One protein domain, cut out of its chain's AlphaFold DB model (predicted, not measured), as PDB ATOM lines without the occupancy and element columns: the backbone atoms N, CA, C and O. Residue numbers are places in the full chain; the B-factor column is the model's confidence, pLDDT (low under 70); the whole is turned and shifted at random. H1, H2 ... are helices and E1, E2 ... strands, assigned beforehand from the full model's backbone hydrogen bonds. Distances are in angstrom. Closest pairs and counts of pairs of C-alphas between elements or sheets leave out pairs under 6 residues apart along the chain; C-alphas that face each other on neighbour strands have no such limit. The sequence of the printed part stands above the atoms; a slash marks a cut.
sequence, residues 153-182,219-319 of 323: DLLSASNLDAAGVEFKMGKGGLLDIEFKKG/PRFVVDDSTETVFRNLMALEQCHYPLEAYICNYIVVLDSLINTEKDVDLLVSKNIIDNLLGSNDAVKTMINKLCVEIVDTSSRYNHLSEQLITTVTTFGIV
ATOM      1  N   ASP A 153      17.052  63.861  88.971       50.69
ATOM      2  CA  ASP A 153      18.246  63.884  88.116       50.69
ATOM      3  C   ASP A 153      17.930  63.519  86.659       50.69
ATOM      4  O   ASP A 153      18.506  64.094  85.741       50.69
ATOM      5  N   LEU A 154      16.995  62.595  86.417       52.34
ATOM      6  CA  LEU A 154      16.570  62.197  85.066       52.34
ATOM      7  C   LEU A 154      15.688  63.250  84.387       52.34
ATOM      8  O   LEU A 154      15.581  63.259  83.162       52.34
ATOM      9  N   LEU A 155      15.051  64.109  85.183       66.44
ATOM     10  CA  LEU A 155      14.079  65.103  84.743       66.44
ATOM     11  C   LEU A 155      14.684  66.495  84.542       66.44
ATOM     12  O   LEU A 155      13.943  67.412  84.198       66.44
ATOM     13  N   SER A 156      16.002  66.660  84.704       80.62
ATOM     14  CA  SER A 156      16.647  67.948  84.450       80.62
ATOM     15  C   SER A 156      16.440  68.406  83.007       80.62
ATOM     16  O   SER A 156      16.353  67.593  82.078       80.62
ATOM     17  N   ALA A 157      16.397  69.722  82.800       84.25
ATOM     18  CA  ALA A 157      16.165  70.294  81.480       84.25
ATOM     19  C   ALA A 157      17.202  69.801  80.455       84.25
ATOM     20  O   ALA A 157      16.841  69.425  79.342       84.25
ATOM     21  N   SER A 158      18.474  69.699  80.848       83.06
ATOM     22  CA  SER A 158      19.545  69.183  79.989       83.06
ATOM     23  C   SER A 158      19.344  67.715  79.609       83.06
ATOM     24  O   SER A 158      19.613  67.333  78.472       83.06
ATOM     25  N   ASN A 159      18.871  66.877  80.538       75.12
ATOM     26  CA  ASN A 159      18.651  65.455  80.270       75.12
ATOM     27  C   ASN A 159      17.425  65.228  79.380       75.12
ATOM     28  O   ASN A 159      17.453  64.367  78.499       75.12
ATOM     29  N   LEU A 160      16.379  66.036  79.551       76.44
ATOM     30  CA  LEU A 160      15.208  66.034  78.678       76.44
ATOM     31  C   LEU A 160      15.547  66.522  77.262       76.44
ATOM     32  O   LEU A 160      15.135  65.890  76.289       76.44
ATOM     33  N   ASP A 161      16.347  67.583  77.136       81.94
ATOM     34  CA  ASP A 161      16.834  68.082  75.843       81.94
ATOM     35  C   ASP A 161      17.704  67.029  75.136       81.94
ATOM     36  O   ASP A 161      17.478  66.712  73.966       81.94
ATOM     37  N   ALA A 162      18.598  66.359  75.874       74.94
ATOM     38  CA  ALA A 162      19.384  65.235  75.361       74.94
ATOM     39  C   ALA A 162      18.518  64.032  74.936       74.94
ATOM     40  O   ALA A 162      18.872  63.314  73.998       74.94
ATOM     41  N   ALA A 163      17.365  63.823  75.582       66.62
ATOM     42  CA  ALA A 163      16.371  62.819  75.197       66.62
ATOM     43  C   ALA A 163      15.495  63.245  73.995       66.62
ATOM     44  O   ALA A 163      14.622  62.484  73.558       66.62
ATOM     45  N   GLY A 164      15.730  64.436  73.435       71.62
ATOM     46  CA  GLY A 164      15.022  64.963  72.272       71.62
ATOM     47  C   GLY A 164      13.708  65.671  72.597       71.62
ATOM     48  O   GLY A 164      12.864  65.801  71.709       71.62
ATOM     49  N   VAL A 165      13.504  66.087  73.850       79.50
ATOM     50  CA  VAL A 165      12.366  66.926  74.243       79.50
ATOM     51  C   VAL A 165      12.681  68.381  73.923       79.50
ATOM     52  O   VAL A 165      13.612  68.966  74.465       79.50
ATOM     53  N   GLU A 166      11.874  68.991  73.063       85.69
ATOM     54  CA  GLU A 166      12.027  70.400  72.716       85.69
ATOM     55  C   GLU A 166      11.350  71.300  73.763       85.69
ATOM     56  O   GLU A 166      10.152  71.186  74.012       85.69
ATOM     57  N   PHE A 167      12.086  72.248  74.339       88.44
ATOM     58  CA  PHE A 167      11.528  73.252  75.251       88.44
ATOM     59  C   PHE A 167      10.967  74.465  74.504       88.44
ATOM     60  O   PHE A 167      11.648  75.053  73.658       88.44
ATOM     61  N   LYS A 168       9.740  74.868  74.850       89.19
ATOM     62  CA  LYS A 168       9.032  76.017  74.272       89.19
ATOM     63  C   LYS A 168       8.469  76.914  75.363       89.19
ATOM     64  O   LYS A 168       8.012  76.445  76.399       89.19
ATOM     65  N   MET A 169       8.455  78.215  75.095       84.31
ATOM     66  CA  MET A 169       7.749  79.169  75.942       84.31
ATOM     67  C   MET A 169       6.236  79.027  75.713       84.31
ATOM     68  O   MET A 169       5.735  79.273  74.611       84.31
ATOM     69  N   GLY A 170       5.523  78.619  76.757       76.38
ATOM     70  CA  GLY A 170       4.071  78.552  76.817       76.38
ATOM     71  C   GLY A 170       3.439  79.944  76.884       76.38
ATOM     72  O   GLY A 170       4.059  80.915  77.314       76.38
ATOM     73  N   LYS A 171       2.185  80.043  76.431       73.56
ATOM     74  CA  LYS A 171       1.380  81.280  76.482       73.56
ATOM     75  C   LYS A 171       0.382  81.306  77.648       73.56
ATOM     76  O   LYS A 171      -0.380  82.264  77.745       73.56
ATOM     77  N   GLY A 172       0.343  80.230  78.435       61.31
ATOM     78  CA  GLY A 172      -0.541  80.055  79.584       61.31
ATOM     79  C   GLY A 172      -0.030  80.749  80.845       61.31
ATOM     80  O   GLY A 172       0.985  81.453  80.809       61.31
ATOM     81  N   GLY A 173      -0.742  80.562  81.953       58.25
ATOM     82  CA  GLY A 173      -0.386  81.139  83.243       58.25
ATOM     83  C   GLY A 173       0.844  80.483  83.871       58.25
ATOM     84  O   GLY A 173       1.363  79.481  83.390       58.25
ATOM     85  N   LEU A 174       1.306  81.036  84.997       63.81
ATOM     86  CA  LEU A 174       2.525  80.602  85.704       63.81
ATOM     87  C   LEU A 174       2.584  79.092  86.008       63.81
ATOM     88  O   LEU A 174       3.670  78.537  86.136       63.81
ATOM     89  N   LEU A 175       1.429  78.438  86.133       64.69
ATOM     90  CA  LEU A 175       1.308  77.021  86.478       64.69
ATOM     91  C   LEU A 175       1.035  76.123  85.254       64.69
ATOM     92  O   LEU A 175       0.938  74.910  85.406       64.69
ATOM     93  N   ASP A 176       0.920  76.684  84.048       65.75
ATOM     94  CA  ASP A 176       0.574  75.936  82.835       65.75
ATOM     95  C   ASP A 176       1.806  75.270  82.225       65.75
ATOM     96  O   ASP A 176       2.446  75.795  81.311       65.75
ATOM     97  N   ILE A 177       2.138  74.093  82.749       72.56
ATOM     98  CA  ILE A 177       3.192  73.238  82.211       72.56
ATOM     99  C   ILE A 177       2.545  72.133  81.380       72.56
ATOM    100  O   ILE A 177       1.858  71.264  81.916       72.56
ATOM    101  N   GLU A 178       2.800  72.129  80.073       77.94
ATOM    102  CA  GLU A 178       2.242  71.129  79.165       77.94
ATOM    103  C   GLU A 178       3.344  70.307  78.504       77.94
ATOM    104  O   GLU A 178       4.306  70.840  77.955       77.94
ATOM    105  N   PHE A 179       3.176  68.988  78.488       75.88
ATOM    106  CA  PHE A 179       4.005  68.089  77.696       75.88
ATOM    107  C   PHE A 179       3.164  67.459  76.591       75.88
ATOM    108  O   PHE A 179       2.118  66.859  76.841       75.88
ATOM    109  N   LYS A 180       3.619  67.598  75.347       77.56
ATOM    110  CA  LYS A 180       2.904  67.120  74.163       77.56
ATOM    111  C   LYS A 180       3.788  66.177  73.365       77.56
ATOM    112  O   LYS A 180       4.947  66.466  73.074       77.56
ATOM    113  N   LYS A 181       3.208  65.050  72.956       67.69
ATOM    114  CA  LYS A 181       3.809  64.122  71.993       67.69
ATOM    115  C   LYS A 181       3.213  64.386  70.611       67.69
ATOM    116  O   LYS A 181       2.026  64.676  70.481       67.69
ATOM    117  N   GLY A 182       4.024  64.278  69.560       64.25
ATOM    118  CA  GLY A 182       3.504  64.278  68.192       64.25
ATOM    119  C   GLY A 182       2.567  63.085  67.969       64.25
ATOM    120  O   GLY A 182       2.853  61.986  68.440       64.25
ATOM    121  N   PRO A 219       5.692  78.141  81.085       77.31
ATOM    122  CA  PRO A 219       5.374  79.554  81.112       77.31
ATOM    123  C   PRO A 219       6.635  80.370  81.377       77.31
ATOM    124  O   PRO A 219       7.592  79.905  82.001       77.31
ATOM    125  N   ARG A 220       6.622  81.613  80.899       80.62
ATOM    126  CA  ARG A 220       7.710  82.550  81.155       80.62
ATOM    127  C   ARG A 220       7.806  82.825  82.657       80.62
ATOM    128  O   ARG A 220       6.833  83.243  83.279       80.62
ATOM    129  N   PHE A 221       8.993  82.634  83.210       79.31
ATOM    130  CA  PHE A 221       9.290  82.771  84.623       79.31
ATOM    131  C   PHE A 221      10.364  83.836  84.836       79.31
ATOM    132  O   PHE A 221      11.522  83.666  84.454       79.31
ATOM    133  N   VAL A 222       9.971  84.961  85.428       80.38
ATOM    134  CA  VAL A 222      10.888  86.065  85.730       80.38
ATOM    135  C   VAL A 222      11.470  85.853  87.117       80.38
ATOM    136  O   VAL A 222      10.720  85.718  88.079       80.38
ATOM    137  N   VAL A 223      12.798  85.835  87.212       79.31
ATOM    138  CA  VAL A 223      13.511  85.587  88.465       79.31
ATOM    139  C   VAL A 223      14.275  86.828  88.885       79.31
ATOM    140  O   VAL A 223      15.237  87.219  88.230       79.31
ATOM    141  N   ASP A 224      13.866  87.413  90.003       76.12
ATOM    142  CA  ASP A 224      14.453  88.609  90.607       76.12
ATOM    143  C   ASP A 224      14.627  88.470  92.132       76.12
ATOM    144  O   ASP A 224      14.277  87.453  92.735       76.12
ATOM    145  N   ASP A 225      15.145  89.519  92.774       74.44
ATOM    146  CA  ASP A 225      15.406  89.542  94.221       74.44
ATOM    147  C   ASP A 225      14.141  89.357  95.088       74.44
ATOM    148  O   ASP A 225      14.230  89.008  96.267       74.44
ATOM    149  N   SER A 226      12.951  89.610  94.535       69.00
ATOM    150  CA  SER A 226      11.675  89.491  95.249       69.00
ATOM    151  C   SER A 226      11.079  88.084  95.172       69.00
ATOM    152  O   SER A 226      10.296  87.694  96.046       69.00
ATOM    153  N   THR A 227      11.500  87.313  94.167       74.44
ATOM    154  CA  THR A 227      10.926  86.019  93.792       74.44
ATOM    155  C   THR A 227      10.929  85.040  94.966       74.44
ATOM    156  O   THR A 227       9.872  84.537  95.345       74.44
ATOM    157  N   GLU A 228      12.074  84.840  95.631       77.06
ATOM    158  CA  GLU A 228      12.168  83.906  96.766       77.06
ATOM    159  C   GLU A 228      11.185  84.268  97.892       77.06
ATOM    160  O   GLU A 228      10.503  83.407  98.450       77.06
ATOM    161  N   THR A 229      11.071  85.559  98.211       68.00
ATOM    162  CA  THR A 229      10.203  86.035  99.296       68.00
ATOM    163  C   THR A 229       8.729  85.814  98.964       68.00
ATOM    164  O   THR A 229       7.952  85.395  99.824       68.00
ATOM    165  N   VAL A 230       8.338  86.089  97.718       70.44
ATOM    166  CA  VAL A 230       6.970  85.898  97.226       70.44
ATOM    167  C   VAL A 230       6.565  84.430  97.315       70.44
ATOM    168  O   VAL A 230       5.546  84.121  97.936       70.44
ATOM    169  N   PHE A 231       7.384  83.526  96.774       73.50
ATOM    170  CA  PHE A 231       7.079  82.096  96.787       73.50
ATOM    171  C   PHE A 231       7.024  81.534  98.205       73.50
ATOM    172  O   PHE A 231       6.071  80.834  98.529       73.50
ATOM    173  N   ARG A 232       7.947  81.913  99.100       75.44
ATOM    174  CA  ARG A 232       7.893  81.462 100.503       75.44
ATOM    175  C   ARG A 232       6.617  81.891 101.222       75.44
ATOM    176  O   ARG A 232       6.059  81.103 101.979       75.44
ATOM    177  N   ASN A 233       6.137  83.111 100.981       73.38
ATOM    178  CA  ASN A 233       4.889  83.583 101.584       73.38
ATOM    179  C   ASN A 233       3.673  82.820 101.046       73.38
ATOM    180  O   ASN A 233       2.795  82.453 101.825       73.38
ATOM    181  N   LEU A 234       3.638  82.557  99.738       69.00
ATOM    182  CA  LEU A 234       2.571  81.779  99.108       69.00
ATOM    183  C   LEU A 234       2.560  80.331  99.596       69.00
ATOM    184  O   LEU A 234       1.514  79.825  99.983       69.00
ATOM    185  N   MET A 235       3.725  79.693  99.661       73.44
ATOM    186  CA  MET A 235       3.868  78.325 100.158       73.44
ATOM    187  C   MET A 235       3.498  78.216 101.640       73.44
ATOM    188  O   MET A 235       2.848  77.259 102.044       73.44
ATOM    189  N   ALA A 236       3.861  79.207 102.461       66.25
ATOM    190  CA  ALA A 236       3.449  79.245 103.863       66.25
ATOM    191  C   ALA A 236       1.928  79.414 104.007       66.25
ATOM    192  O   ALA A 236       1.309  78.734 104.822       66.25
ATOM    193  N   LEU A 237       1.314  80.287 103.204       63.25
ATOM    194  CA  LEU A 237      -0.137  80.459 103.163       63.25
ATOM    195  C   LEU A 237      -0.842  79.153 102.769       63.25
ATOM    196  O   LEU A 237      -1.788  78.744 103.440       63.25
ATOM    197  N   GLU A 238      -0.342  78.491 101.726       68.12
ATOM    198  CA  GLU A 238      -0.821  77.200 101.236       68.12
ATOM    199  C   GLU A 238      -0.771  76.137 102.339       68.12
ATOM    200  O   GLU A 238      -1.791  75.562 102.707       68.12
ATOM    201  N   GLN A 239       0.389  75.958 102.975       64.00
ATOM    202  CA  GLN A 239       0.568  74.953 104.023       64.00
ATOM    203  C   GLN A 239      -0.224  75.253 105.305       64.00
ATOM    204  O   GLN A 239      -0.650  74.324 105.991       64.00
ATOM    205  N   CYS A 240      -0.413  76.525 105.668       58.78
ATOM    206  CA  CYS A 240      -1.099  76.894 106.910       58.78
ATOM    207  C   CYS A 240      -2.624  76.913 106.785       58.78
ATOM    208  O   CYS A 240      -3.312  76.573 107.748       58.78
ATOM    209  N   HIS A 241      -3.155  77.341 105.641       54.94
ATOM    210  CA  HIS A 241      -4.584  77.616 105.487       54.94
ATOM    211  C   HIS A 241      -5.279  76.708 104.473       54.94
ATOM    212  O   HIS A 241      -6.488  76.508 104.588       54.94
ATOM    213  N   TYR A 242      -4.530  76.117 103.540       56.97
ATOM    214  CA  TYR A 242      -5.073  75.335 102.430       56.97
ATOM    215  C   TYR A 242      -4.270  74.045 102.192       56.97
ATOM    216  O   TYR A 242      -3.798  73.789 101.087       56.97
ATOM    217  N   PRO A 243      -4.125  73.181 103.216       53.28
ATOM    218  CA  PRO A 243      -3.223  72.024 103.175       53.28
ATOM    219  C   PRO A 243      -3.596  70.950 102.135       53.28
ATOM    220  O   PRO A 243      -2.836  70.007 101.940       53.28
ATOM    221  N   LEU A 244      -4.768  71.060 101.498       52.81
ATOM    222  CA  LEU A 244      -5.233  70.173 100.426       52.81
ATOM    223  C   LEU A 244      -5.052  70.780  99.022       52.81
ATOM    224  O   LEU A 244      -5.365  70.124  98.034       52.81
ATOM    225  N   GLU A 245      -4.564  72.017  98.923       58.03
ATOM    226  CA  GLU A 245      -4.491  72.792  97.682       58.03
ATOM    227  C   GLU A 245      -3.046  73.227  97.397       58.03
ATOM    228  O   GLU A 245      -2.727  74.408  97.329       58.03
ATOM    229  N   ALA A 246      -2.152  72.244  97.238       65.12
ATOM    230  CA  ALA A 246      -0.697  72.429  97.210       65.12
ATOM    231  C   ALA A 246      -0.114  73.008  95.887       65.12
ATOM    232  O   ALA A 246       0.938  72.586  95.408       65.12
ATOM    233  N   TYR A 247      -0.807  73.933  95.219       68.19
ATOM    234  CA  TYR A 247      -0.482  74.372  93.854       68.19
ATOM    235  C   TYR A 247       0.926  74.950  93.685       68.19
ATOM    236  O   TYR A 247       1.650  74.569  92.759       68.19
ATOM    237  N   ILE A 248       1.315  75.865  94.569       71.62
ATOM    238  CA  ILE A 248       2.587  76.576  94.501       71.62
ATOM    239  C   ILE A 248       3.721  75.661  94.942       71.62
ATOM    240  O   ILE A 248       4.751  75.605  94.267       71.62
ATOM    241  N   CYS A 249       3.526  74.888  96.014       69.19
ATOM    242  CA  CYS A 249       4.519  73.909  96.448       69.19
ATOM    243  C   CYS A 249       4.827  72.903  95.327       69.19
ATOM    244  O   CYS A 249       5.986  72.569  95.085       69.19
ATOM    245  N   ASN A 250       3.805  72.478  94.586       69.88
ATOM    246  CA  ASN A 250       3.939  71.506  93.502       69.88
ATOM    247  C   ASN A 250       4.636  72.063  92.270       69.88
ATOM    248  O   ASN A 250       5.412  71.357  91.631       69.88
ATOM    249  N   TYR A 251       4.386  73.326  91.945       73.50
ATOM    250  CA  TYR A 251       5.102  74.015  90.880       73.50
ATOM    251  C   TYR A 251       6.594  74.155  91.195       73.50
ATOM    252  O   TYR A 251       7.438  73.825  90.362       73.50
ATOM    253  N   ILE A 252       6.921  74.564  92.424       78.81
ATOM    254  CA  ILE A 252       8.307  74.696  92.881       78.81
ATOM    255  C   ILE A 252       9.051  73.359  92.809       78.81
ATOM    256  O   ILE A 252      10.193  73.323  92.366       78.81
ATOM    257  N   VAL A 253       8.383  72.254  93.135       73.00
ATOM    258  CA  VAL A 253       8.928  70.898  92.969       73.00
ATOM    259  C   VAL A 253       9.282  70.568  91.514       73.00
ATOM    260  O   VAL A 253      10.304  69.929  91.261       73.00
ATOM    261  N   VAL A 254       8.445  70.961  90.548       75.81
ATOM    262  CA  VAL A 254       8.739  70.731  89.124       75.81
ATOM    263  C   VAL A 254       9.924  71.577  88.677       75.81
ATOM    264  O   VAL A 254      10.803  71.064  87.988       75.81
ATOM    265  N   LEU A 255       9.983  72.846  89.093       82.25
ATOM    266  CA  LEU A 255      11.120  73.715  88.788       82.25
ATOM    267  C   LEU A 255      12.432  73.180  89.372       82.25
ATOM    268  O   LEU A 255      13.428  73.154  88.659       82.25
ATOM    269  N   ASP A 256      12.418  72.721  90.622       81.38
ATOM    270  CA  ASP A 256      13.564  72.079  91.279       81.38
ATOM    271  C   ASP A 256      14.021  70.833  90.510       81.38
ATOM    272  O   ASP A 256      15.202  70.670  90.235       81.38
ATOM    273  N   SER A 257      13.076  70.019  90.025       77.44
ATOM    274  CA  SER A 257      13.393  68.836  89.210       77.44
ATOM    275  C   SER A 257      14.013  69.186  87.851       77.44
ATOM    276  O   SER A 257      14.882  68.464  87.365       77.44
ATOM    277  N   LEU A 258      13.566  70.278  87.219       83.44
ATOM    278  CA  LEU A 258      14.096  70.747  85.936       83.44
ATOM    279  C   LEU A 258      15.467  71.423  86.092       83.44
ATOM    280  O   LEU A 258      16.274  71.368  85.163       83.44
ATOM    281  N   ILE A 259      15.731  72.066  87.235       88.56
ATOM    282  CA  ILE A 259      16.860  72.980  87.450       88.56
ATOM    283  C   ILE A 259      17.813  72.407  88.503       88.56
ATOM    284  O   ILE A 259      17.929  72.891  89.625       88.56
ATOM    285  N   ASN A 260      18.579  71.394  88.105       82.00
ATOM    286  CA  ASN A 260      19.584  70.788  88.982       82.00
ATOM    287  C   ASN A 260      20.964  71.444  88.829       82.00
ATOM    288  O   ASN A 260      21.770  71.467  89.761       82.00
ATOM    289  N   THR A 261      21.263  71.973  87.643       86.31
ATOM    290  CA  THR A 261      22.567  72.527  87.275       86.31
ATOM    291  C   THR A 261      22.440  73.911  86.646       86.31
ATOM    292  O   THR A 261      21.386  74.314  86.163       86.31
ATOM    293  N   GLU A 262      23.545  74.658  86.600       92.62
ATOM    294  CA  GLU A 262      23.580  75.958  85.911       92.62
ATOM    295  C   GLU A 262      23.292  75.830  84.412       92.62
ATOM    296  O   GLU A 262      22.699  76.732  83.829       92.62
ATOM    297  N   LYS A 263      23.634  74.680  83.811       92.06
ATOM    298  CA  LYS A 263      23.341  74.379  82.405       92.06
ATOM    299  C   LYS A 263      21.845  74.274  82.138       92.06
ATOM    300  O   LYS A 263      21.392  74.670  81.070       92.06
ATOM    301  N   ASP A 264      21.086  73.766  83.108       90.50
ATOM    302  CA  ASP A 264      19.632  73.691  83.003       90.50
ATOM    303  C   ASP A 264      19.024  75.099  82.989       90.50
ATOM    304  O   ASP A 264      18.161  75.394  82.165       90.50
ATOM    305  N   VAL A 265      19.538  75.999  83.838       93.44
ATOM    306  CA  VAL A 265      19.144  77.416  83.823       93.44
ATOM    307  C   VAL A 265      19.519  78.063  82.493       93.44
ATOM    308  O   VAL A 265      18.667  78.690  81.872       93.44
ATOM    309  N   ASP A 266      20.757  77.881  82.025       95.19
ATOM    310  CA  ASP A 266      21.225  78.407  80.737       95.19
ATOM    311  C   ASP A 266      20.330  77.973  79.576       95.19
ATOM    312  O   ASP A 266      19.932  78.792  78.741       95.19
ATOM    313  N   LEU A 267      19.980  76.686  79.533       93.44
ATOM    314  CA  LEU A 267      19.093  76.135  78.520       93.44
ATOM    315  C   LEU A 267      17.727  76.826  78.566       93.44
ATOM    316  O   LEU A 267      17.262  77.317  77.539       93.44
ATOM    317  N   LEU A 268      17.102  76.930  79.738       92.50
ATOM    318  CA  LEU A 268      15.778  77.542  79.881       92.50
ATOM    319  C   LEU A 268      15.789  79.055  79.604       92.50
ATOM    320  O   LEU A 268      14.840  79.575  79.011       92.50
ATOM    321  N   VAL A 269      16.873  79.757  79.941       93.75
ATOM    322  CA  VAL A 269      17.088  81.163  79.559       93.75
ATOM    323  C   VAL A 269      17.199  81.293  78.039       93.75
ATOM    324  O   VAL A 269      16.532  82.135  77.440       93.75
ATOM    325  N   SER A 270      17.960  80.415  77.375       94.69
ATOM    326  CA  SER A 270      18.110  80.435  75.909       94.69
ATOM    327  C   SER A 270      16.787  80.223  75.161       94.69
ATOM    328  O   SER A 270      16.611  80.695  74.036       94.69
ATOM    329  N   LYS A 271      15.834  79.534  75.799       91.81
ATOM    330  CA  LYS A 271      14.485  79.280  75.279       91.81
ATOM    331  C   LYS A 271      13.482  80.383  75.641       91.81
ATOM    332  O   LYS A 271      12.317  80.269  75.266       91.81
ATOM    333  N   ASN A 272      13.926  81.457  76.302       88.75
ATOM    334  CA  ASN A 272      13.099  82.545  76.845       88.75
ATOM    335  C   ASN A 272      12.033  82.060  77.843       88.75
ATOM    336  O   ASN A 272      10.987  82.686  78.001       88.75
ATOM    337  N   ILE A 273      12.284  80.920  78.490       89.50
ATOM    338  CA  ILE A 273      11.416  80.385  79.540       89.50
ATOM    339  C   ILE A 273      11.768  81.051  80.867       89.50
ATOM    340  O   ILE A 273      10.866  81.408  81.611       89.50
ATOM    341  N   ILE A 274      13.055  81.270  81.147       89.62
ATOM    342  CA  ILE A 274      13.505  81.989  82.343       89.62
ATOM    343  C   ILE A 274      14.084  83.342  81.951       89.62
ATOM    344  O   ILE A 274      15.021  83.410  81.158       89.62
ATOM    345  N   ASP A 275      13.595  84.404  82.585       84.56
ATOM    346  CA  ASP A 275      14.289  85.689  82.593       84.56
ATOM    347  C   ASP A 275      15.093  85.823  83.878       84.56
ATOM    348  O   ASP A 275      14.555  86.087  84.955       84.56
ATOM    349  N   ASN A 276      16.403  85.646  83.759       88.75
ATOM    350  CA  ASN A 276      17.310  85.751  84.889       88.75
ATOM    351  C   ASN A 276      17.673  87.220  85.169       88.75
ATOM    352  O   ASN A 276      18.591  87.764  84.553       88.75
ATOM    353  N   LEU A 277      16.983  87.854  86.122       79.31
ATOM    354  CA  LEU A 277      17.303  89.199  86.621       79.31
ATOM    355  C   LEU A 277      18.219  89.180  87.856       79.31
ATOM    356  O   LEU A 277      18.684  90.237  88.276       79.31
ATOM    357  N   LEU A 278      18.538  87.998  88.402       79.69
ATOM    358  CA  LEU A 278      19.544  87.824  89.461       79.69
ATOM    359  C   LEU A 278      20.983  87.946  88.933       79.69
ATOM    360  O   LEU A 278      21.924  88.113  89.707       79.69
ATOM    361  N   GLY A 279      21.174  87.830  87.615       81.62
ATOM    362  CA  GLY A 279      22.468  87.996  86.950       81.62
ATOM    363  C   GLY A 279      23.430  86.811  87.097       81.62
ATOM    364  O   GLY A 279      24.562  86.891  86.627       81.62
ATOM    365  N   SER A 280      23.002  85.714  87.726       92.31
ATOM    366  CA  SER A 280      23.779  84.477  87.847       92.31
ATOM    367  C   SER A 280      22.870  83.258  87.769       92.31
ATOM    368  O   SER A 280      21.834  83.202  88.431       92.31
ATOM    369  N   ASN A 281      23.247  82.267  86.966       93.25
ATOM    370  CA  ASN A 281      22.500  81.013  86.859       93.25
ATOM    371  C   ASN A 281      22.610  80.176  88.131       93.25
ATOM    372  O   ASN A 281      21.634  79.553  88.546       93.25
ATOM    373  N   ASP A 282      23.769  80.219  88.791       93.12
ATOM    374  CA  ASP A 282      23.955  79.580  90.090       93.12
ATOM    375  C   ASP A 282      23.017  80.181  91.141       93.12
ATOM    376  O   ASP A 282      22.457  79.445  91.951       93.12
ATOM    377  N   ALA A 283      22.776  81.497  91.086       89.62
ATOM    378  CA  ALA A 283      21.850  82.164  91.996       89.62
ATOM    379  C   ALA A 283      20.399  81.704  91.777       89.62
ATOM    380  O   ALA A 283      19.712  81.411  92.754       89.62
ATOM    381  N   VAL A 284      19.955  81.574  90.519       90.38
ATOM    382  CA  VAL A 284      18.617  81.051  90.175       90.38
ATOM    383  C   VAL A 284      18.452  79.614  90.667       90.38
ATOM    384  O   VAL A 284      17.534  79.338  91.436       90.38
ATOM    385  N   LYS A 285      19.373  78.719  90.288       90.69
ATOM    386  CA  LYS A 285      19.404  77.319  90.740       90.69
ATOM    387  C   LYS A 285      19.367  77.232  92.266       90.69
ATOM    388  O   LYS A 285      18.507  76.583  92.845       90.69
ATOM    389  N   THR A 286      20.275  77.936  92.941       86.62
ATOM    390  CA  THR A 286      20.360  77.920  94.404       86.62
ATOM    391  C   THR A 286      19.073  78.423  95.061       86.62
ATOM    392  O   THR A 286      18.664  77.876  96.083       86.62
ATOM    393  N   MET A 287      18.437  79.460  94.511       88.31
ATOM    394  CA  MET A 287      17.179  79.995  95.032       88.31
ATOM    395  C   MET A 287      16.051  78.965  94.921       88.31
ATOM    396  O   MET A 287      15.389  78.692  95.920       88.31
ATOM    397  N   ILE A 288      15.886  78.344  93.752       84.19
ATOM    398  CA  ILE A 288      14.838  77.343  93.510       84.19
ATOM    399  C   ILE A 288      15.030  76.131  94.425       84.19
ATOM    400  O   ILE A 288      14.106  75.767  95.153       84.19
ATOM    401  N   ASN A 289      16.251  75.603  94.523       78.94
ATOM    402  CA  ASN A 289      16.529  74.449  95.381       78.94
ATOM    403  C   ASN A 289      16.276  74.766  96.863       78.94
ATOM    404  O   ASN A 289      15.813  73.922  97.631       78.94
ATOM    405  N   LYS A 290      16.531  76.010  97.287       80.94
ATOM    406  CA  LYS A 290      16.203  76.480  98.640       80.94
ATOM    407  C   LYS A 290      14.704  76.624  98.883       80.94
ATOM    408  O   LYS A 290      14.307  76.573 100.049       80.94
ATOM    409  N   LEU A 291      13.880  76.851  97.860       74.81
ATOM    410  CA  LEU A 291      12.424  76.883  98.017       74.81
ATOM    411  C   LEU A 291      11.876  75.483  98.311       74.81
ATOM    412  O   LEU A 291      10.959  75.361  99.114       74.81
ATOM    413  N   CYS A 292      12.476  74.428  97.755       68.44
ATOM    414  CA  CYS A 292      12.098  73.043  98.057       68.44
ATOM    415  C   CYS A 292      12.446  72.576  99.480       68.44
ATOM    416  O   CYS A 292      11.888  71.586  99.962       68.44
ATOM    417  N   VAL A 293      13.325  73.292 100.183       63.38
ATOM    418  CA  VAL A 293      13.637  73.033 101.592       63.38
ATOM    419  C   VAL A 293      12.447  73.454 102.461       63.38
ATOM    420  O   VAL A 293      11.936  74.559 102.313       63.38
ATOM    421  N   GLU A 294      12.033  72.579 103.386       58.62
ATOM    422  CA  GLU A 294      10.907  72.781 104.324       58.62
ATOM    423  C   GLU A 294       9.494  72.713 103.709       58.62
ATOM    424  O   GLU A 294       8.516  73.053 104.375       58.62
ATOM    425  N   ILE A 295       9.338  72.192 102.485       58.75
ATOM    426  CA  ILE A 295       8.009  71.839 101.964       58.75
ATOM    427  C   ILE A 295       7.489  70.582 102.670       58.75
ATOM    428  O   ILE A 295       8.096  69.514 102.578       58.75
ATOM    429  N   VAL A 296       6.341  70.688 103.345       48.69
ATOM    430  CA  VAL A 296       5.608  69.517 103.845       48.69
ATOM    431  C   VAL A 296       4.919  68.847 102.657       48.69
ATOM    432  O   VAL A 296       4.088  69.467 101.993       48.69
ATOM    433  N   ASP A 297       5.295  67.598 102.369       47.66
ATOM    434  CA  ASP A 297       4.809  66.840 101.211       47.66
ATOM    435  C   ASP A 297       3.278  66.707 101.279       47.66
ATOM    436  O   ASP A 297       2.721  65.996 102.114       47.66
ATOM    437  N   THR A 298       2.600  67.469 100.428       41.97
ATOM    438  CA  THR A 298       1.145  67.561 100.330       41.97
ATOM    439  C   THR A 298       0.818  67.356  98.859       41.97
ATOM    440  O   THR A 298       1.336  68.078  98.016       41.97
ATOM    441  N   SER A 299       0.093  66.269  98.574       45.53
ATOM    442  CA  SER A 299      -0.407  65.813  97.265       45.53
ATOM    443  C   SER A 299       0.088  66.633  96.055       45.53
ATOM    444  O   SER A 299      -0.406  67.727  95.781       45.53
ATOM    445  N   SER A 300       1.120  66.133  95.367       50.22
ATOM    446  CA  SER A 300       1.779  66.813  94.249       50.22
ATOM    447  C   SER A 300       0.870  66.858  93.045       50.22
ATOM    448  O   SER A 300       0.404  65.767  92.848       50.22
ATOM    449  N   ARG A 301       0.724  67.958  92.266       50.50
ATOM    450  CA  ARG A 301      -0.104  68.247  91.046       50.50
ATOM    451  C   ARG A 301       0.609  68.047  89.712       50.50
ATOM    452  O   ARG A 301       0.140  68.540  88.704       50.50
ATOM    453  N   TYR A 302       1.715  67.317  89.661       54.28
ATOM    454  CA  TYR A 302       2.412  67.081  88.388       54.28
ATOM    455  C   TYR A 302       2.800  65.626  88.169       54.28
ATOM    456  O   TYR A 302       3.788  65.348  87.501       54.28
ATOM    457  N   ASN A 303       2.017  64.672  88.682       57.31
ATOM    458  CA  ASN A 303       2.306  63.281  88.373       57.31
ATOM    459  C   ASN A 303       2.317  62.967  86.938       57.31
ATOM    460  O   ASN A 303       3.184  62.234  86.487       57.31
ATOM    461  N   HIS A 304       1.232  63.362  86.283       55.00
ATOM    462  CA  HIS A 304       0.976  62.769  85.004       55.00
ATOM    463  C   HIS A 304       2.075  63.231  84.051       55.00
ATOM    464  O   HIS A 304       2.612  62.439  83.283       55.00
ATOM    465  N   LEU A 305       2.497  64.483  84.231       58.72
ATOM    466  CA  LEU A 305       3.699  65.047  83.657       58.72
ATOM    467  C   LEU A 305       4.962  64.265  84.055       58.72
ATOM    468  O   LEU A 305       5.676  63.812  83.166       58.72
ATOM    469  N   SER A 306       5.225  64.042  85.346       59.56
ATOM    470  CA  SER A 306       6.374  63.251  85.813       59.56
ATOM    471  C   SER A 306       6.414  61.854  85.185       59.56
ATOM    472  O   SER A 306       7.426  61.473  84.611       59.56
ATOM    473  N   GLU A 307       5.317  61.100  85.194       59.41
ATOM    474  CA  GLU A 307       5.204  59.780  84.565       59.41
ATOM    475  C   GLU A 307       5.417  59.840  83.046       59.41
ATOM    476  O   GLU A 307       6.113  58.987  82.485       59.41
ATOM    477  N   GLN A 308       4.861  60.844  82.359       61.38
ATOM    478  CA  GLN A 308       5.060  61.045  80.923       61.38
ATOM    479  C   GLN A 308       6.521  61.359  80.585       61.38
ATOM    480  O   GLN A 308       7.055  60.798  79.621       61.38
ATOM    481  N   LEU A 309       7.169  62.220  81.372       61.50
ATOM    482  CA  LEU A 309       8.575  62.580  81.217       61.50
ATOM    483  C   LEU A 309       9.473  61.373  81.510       61.50
ATOM    484  O   LEU A 309      10.306  61.031  80.678       61.50
ATOM    485  N   ILE A 310       9.235  60.645  82.604       60.00
ATOM    486  CA  ILE A 310       9.972  59.422  82.960       60.00
ATOM    487  C   ILE A 310       9.813  58.360  81.885       60.00
ATOM    488  O   ILE A 310      10.795  57.751  81.473       60.00
ATOM    489  N   THR A 311       8.600  58.143  81.379       57.88
ATOM    490  CA  THR A 311       8.355  57.189  80.290       57.88
ATOM    491  C   THR A 311       9.100  57.608  79.030       57.88
ATOM    492  O   THR A 311       9.650  56.764  78.334       57.88
ATOM    493  N   THR A 312       9.154  58.904  78.730       58.91
ATOM    494  CA  THR A 312       9.895  59.437  77.580       58.91
ATOM    495  C   THR A 312      11.397  59.202  77.773       58.91
ATOM    496  O   THR A 312      12.023  58.550  76.942       58.91
ATOM    497  N   VAL A 313      11.965  59.604  78.910       55.88
ATOM    498  CA  VAL A 313      13.386  59.399  79.227       55.88
ATOM    499  C   VAL A 313      13.754  57.916  79.296       55.88
ATOM    500  O   VAL A 313      14.818  57.544  78.831       55.88
ATOM    501  N   THR A 314      12.902  57.032  79.808       54.19
ATOM    502  CA  THR A 314      13.195  55.587  79.880       54.19
ATOM    503  C   THR A 314      12.998  54.890  78.534       54.19
ATOM    504  O   THR A 314      13.865  54.135  78.110       54.19
ATOM    505  N   THR A 315      11.929  55.186  77.794       52.88
ATOM    506  CA  THR A 315      11.679  54.594  76.463       52.88
ATOM    507  C   THR A 315      12.731  55.034  75.442       52.88
ATOM    508  O   THR A 315      13.119  54.243  74.585       52.88
ATOM    509  N   PHE A 316      13.219  56.276  75.537       49.72
ATOM    510  CA  PHE A 316      14.209  56.832  74.608       49.72
ATOM    511  C   PHE A 316      15.649  56.773  75.130       49.72
ATOM    512  O   PHE A 316      16.575  56.594  74.344       49.72
ATOM    513  N   GLY A 317      15.852  56.843  76.443       41.44
ATOM    514  CA  GLY A 317      17.160  56.759  77.101       41.44
ATOM    515  C   GLY A 317      17.690  55.337  77.277       41.44
ATOM    516  O   GLY A 317      18.904  55.169  77.351       41.44
ATOM    517  N   ILE A 318      16.845  54.294  77.219       38.59
ATOM    518  CA  ILE A 318      17.321  52.897  77.106       38.59
ATOM    519  C   ILE A 318      18.098  52.668  75.789       38.59
ATOM    520  O   ILE A 318      18.894  51.738  75.706       38.59
ATOM    521  N   VAL A 319      17.966  53.546  74.786       37.81
ATOM    522  CA  VAL A 319      18.780  53.489  73.555       37.81
ATOM    523  C   VAL A 319      20.150  54.178  73.717       37.81
ATOM    524  O   VAL A 319      21.043  53.946  72.908       37.81
TER     525      VAL A 319
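AT A GLANCE: This is residues 153 to 182 and 219 to 319 of the 323 residues of an uncharacterized protein of Morella rubra (UniProt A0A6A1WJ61). H3 runs through the middle of a set of mostly crossed helices, with H5 packed on its later part and H2 on its first turn. H4 stands about perpendicular to H5 and meets H1, the small sheet of E3 and E4 packs on H4 and H5, and H6 lies on another side, near H3 and beside E2. The printed part has 131 residues, with six named helices and four named strands in the order H1 E1 E2 E3 H2 H3 H4 E4 H5 H6; E3 and E4 are parallel, and the class is mostly helix. It is compact, with a radius of gyration of the C-alphas of 14.7 A and spans of 45 by 34 by 26 A.

HOW THE PARTS SIT: H1, residues 157 to 162, touches H4, residues 262 to 270, about perpendicular at 82 degrees; their closest C-alphas, of Ala 157 and Asp 264, are 5.1 A apart. E1, residues 166 to 170, and E2, residues 178 to 180, pair with no named strand. E3, residues 221 to 223, is parallel to E4, residues 274 to 276, at 15 degrees, with N 223 and O 275 within hydrogen-bond range at 2.9 A. E3, the helices H2, H3 and H4, and E4 form a strand-helix-strand unit, two parallel neighbour strands with helices between them in the chain. H2, residues 227 to 241, touches H3, residues 247 to 258, at a steep tilt of 46 degrees, opposite ways; the closest C-alphas are those of Met 235 and Cys 249, 5.8 A. The hub is H5, residues 281 to 291, which touches H2, H3 and H4; its closest C-alphas to H3 are Asn 289 and Asp 256, 5.6 A. H5 and H2 run the same way at a shallow tilt of 13 degrees, closest at the C-alphas of Met 287 and Glu 228, 6.6 A. H5 touches H4 about perpendicular at 74 degrees, closest at the C-alphas of Asn 281 and Glu 262, 5.3 A. H6, residues 303 to 317, touches no helix but is near H3; its closest C-alphas to E2 are Leu 305 and Phe 179, 6.7 A. In the six helices every O i to N i+4 pair is within hydrogen-bond range.

IN THESE COORDINATES: H1 begins at C-alpha 157, (16.165, 70.294, 81.480). H2 is 21.2 A long, H3 17.0 A, H5 15.6 A and E1 12.1 A. H6 is 19.8 A long and ends at C-alpha 317, (17.160, 56.759, 77.101).

THE WHOLE: The C-alphas of His 241 and Val 319, the two farthest apart, are 46.3 A apart. Residues 183 to 218 are not printed, and C-alphas 182 and 219 across this cut are 20.1 A apart. The link H5 to H6 is long. Mean pLDDT of the printed part is 72.1; among the residues under 70 are 236 to 247 and 292 to 319.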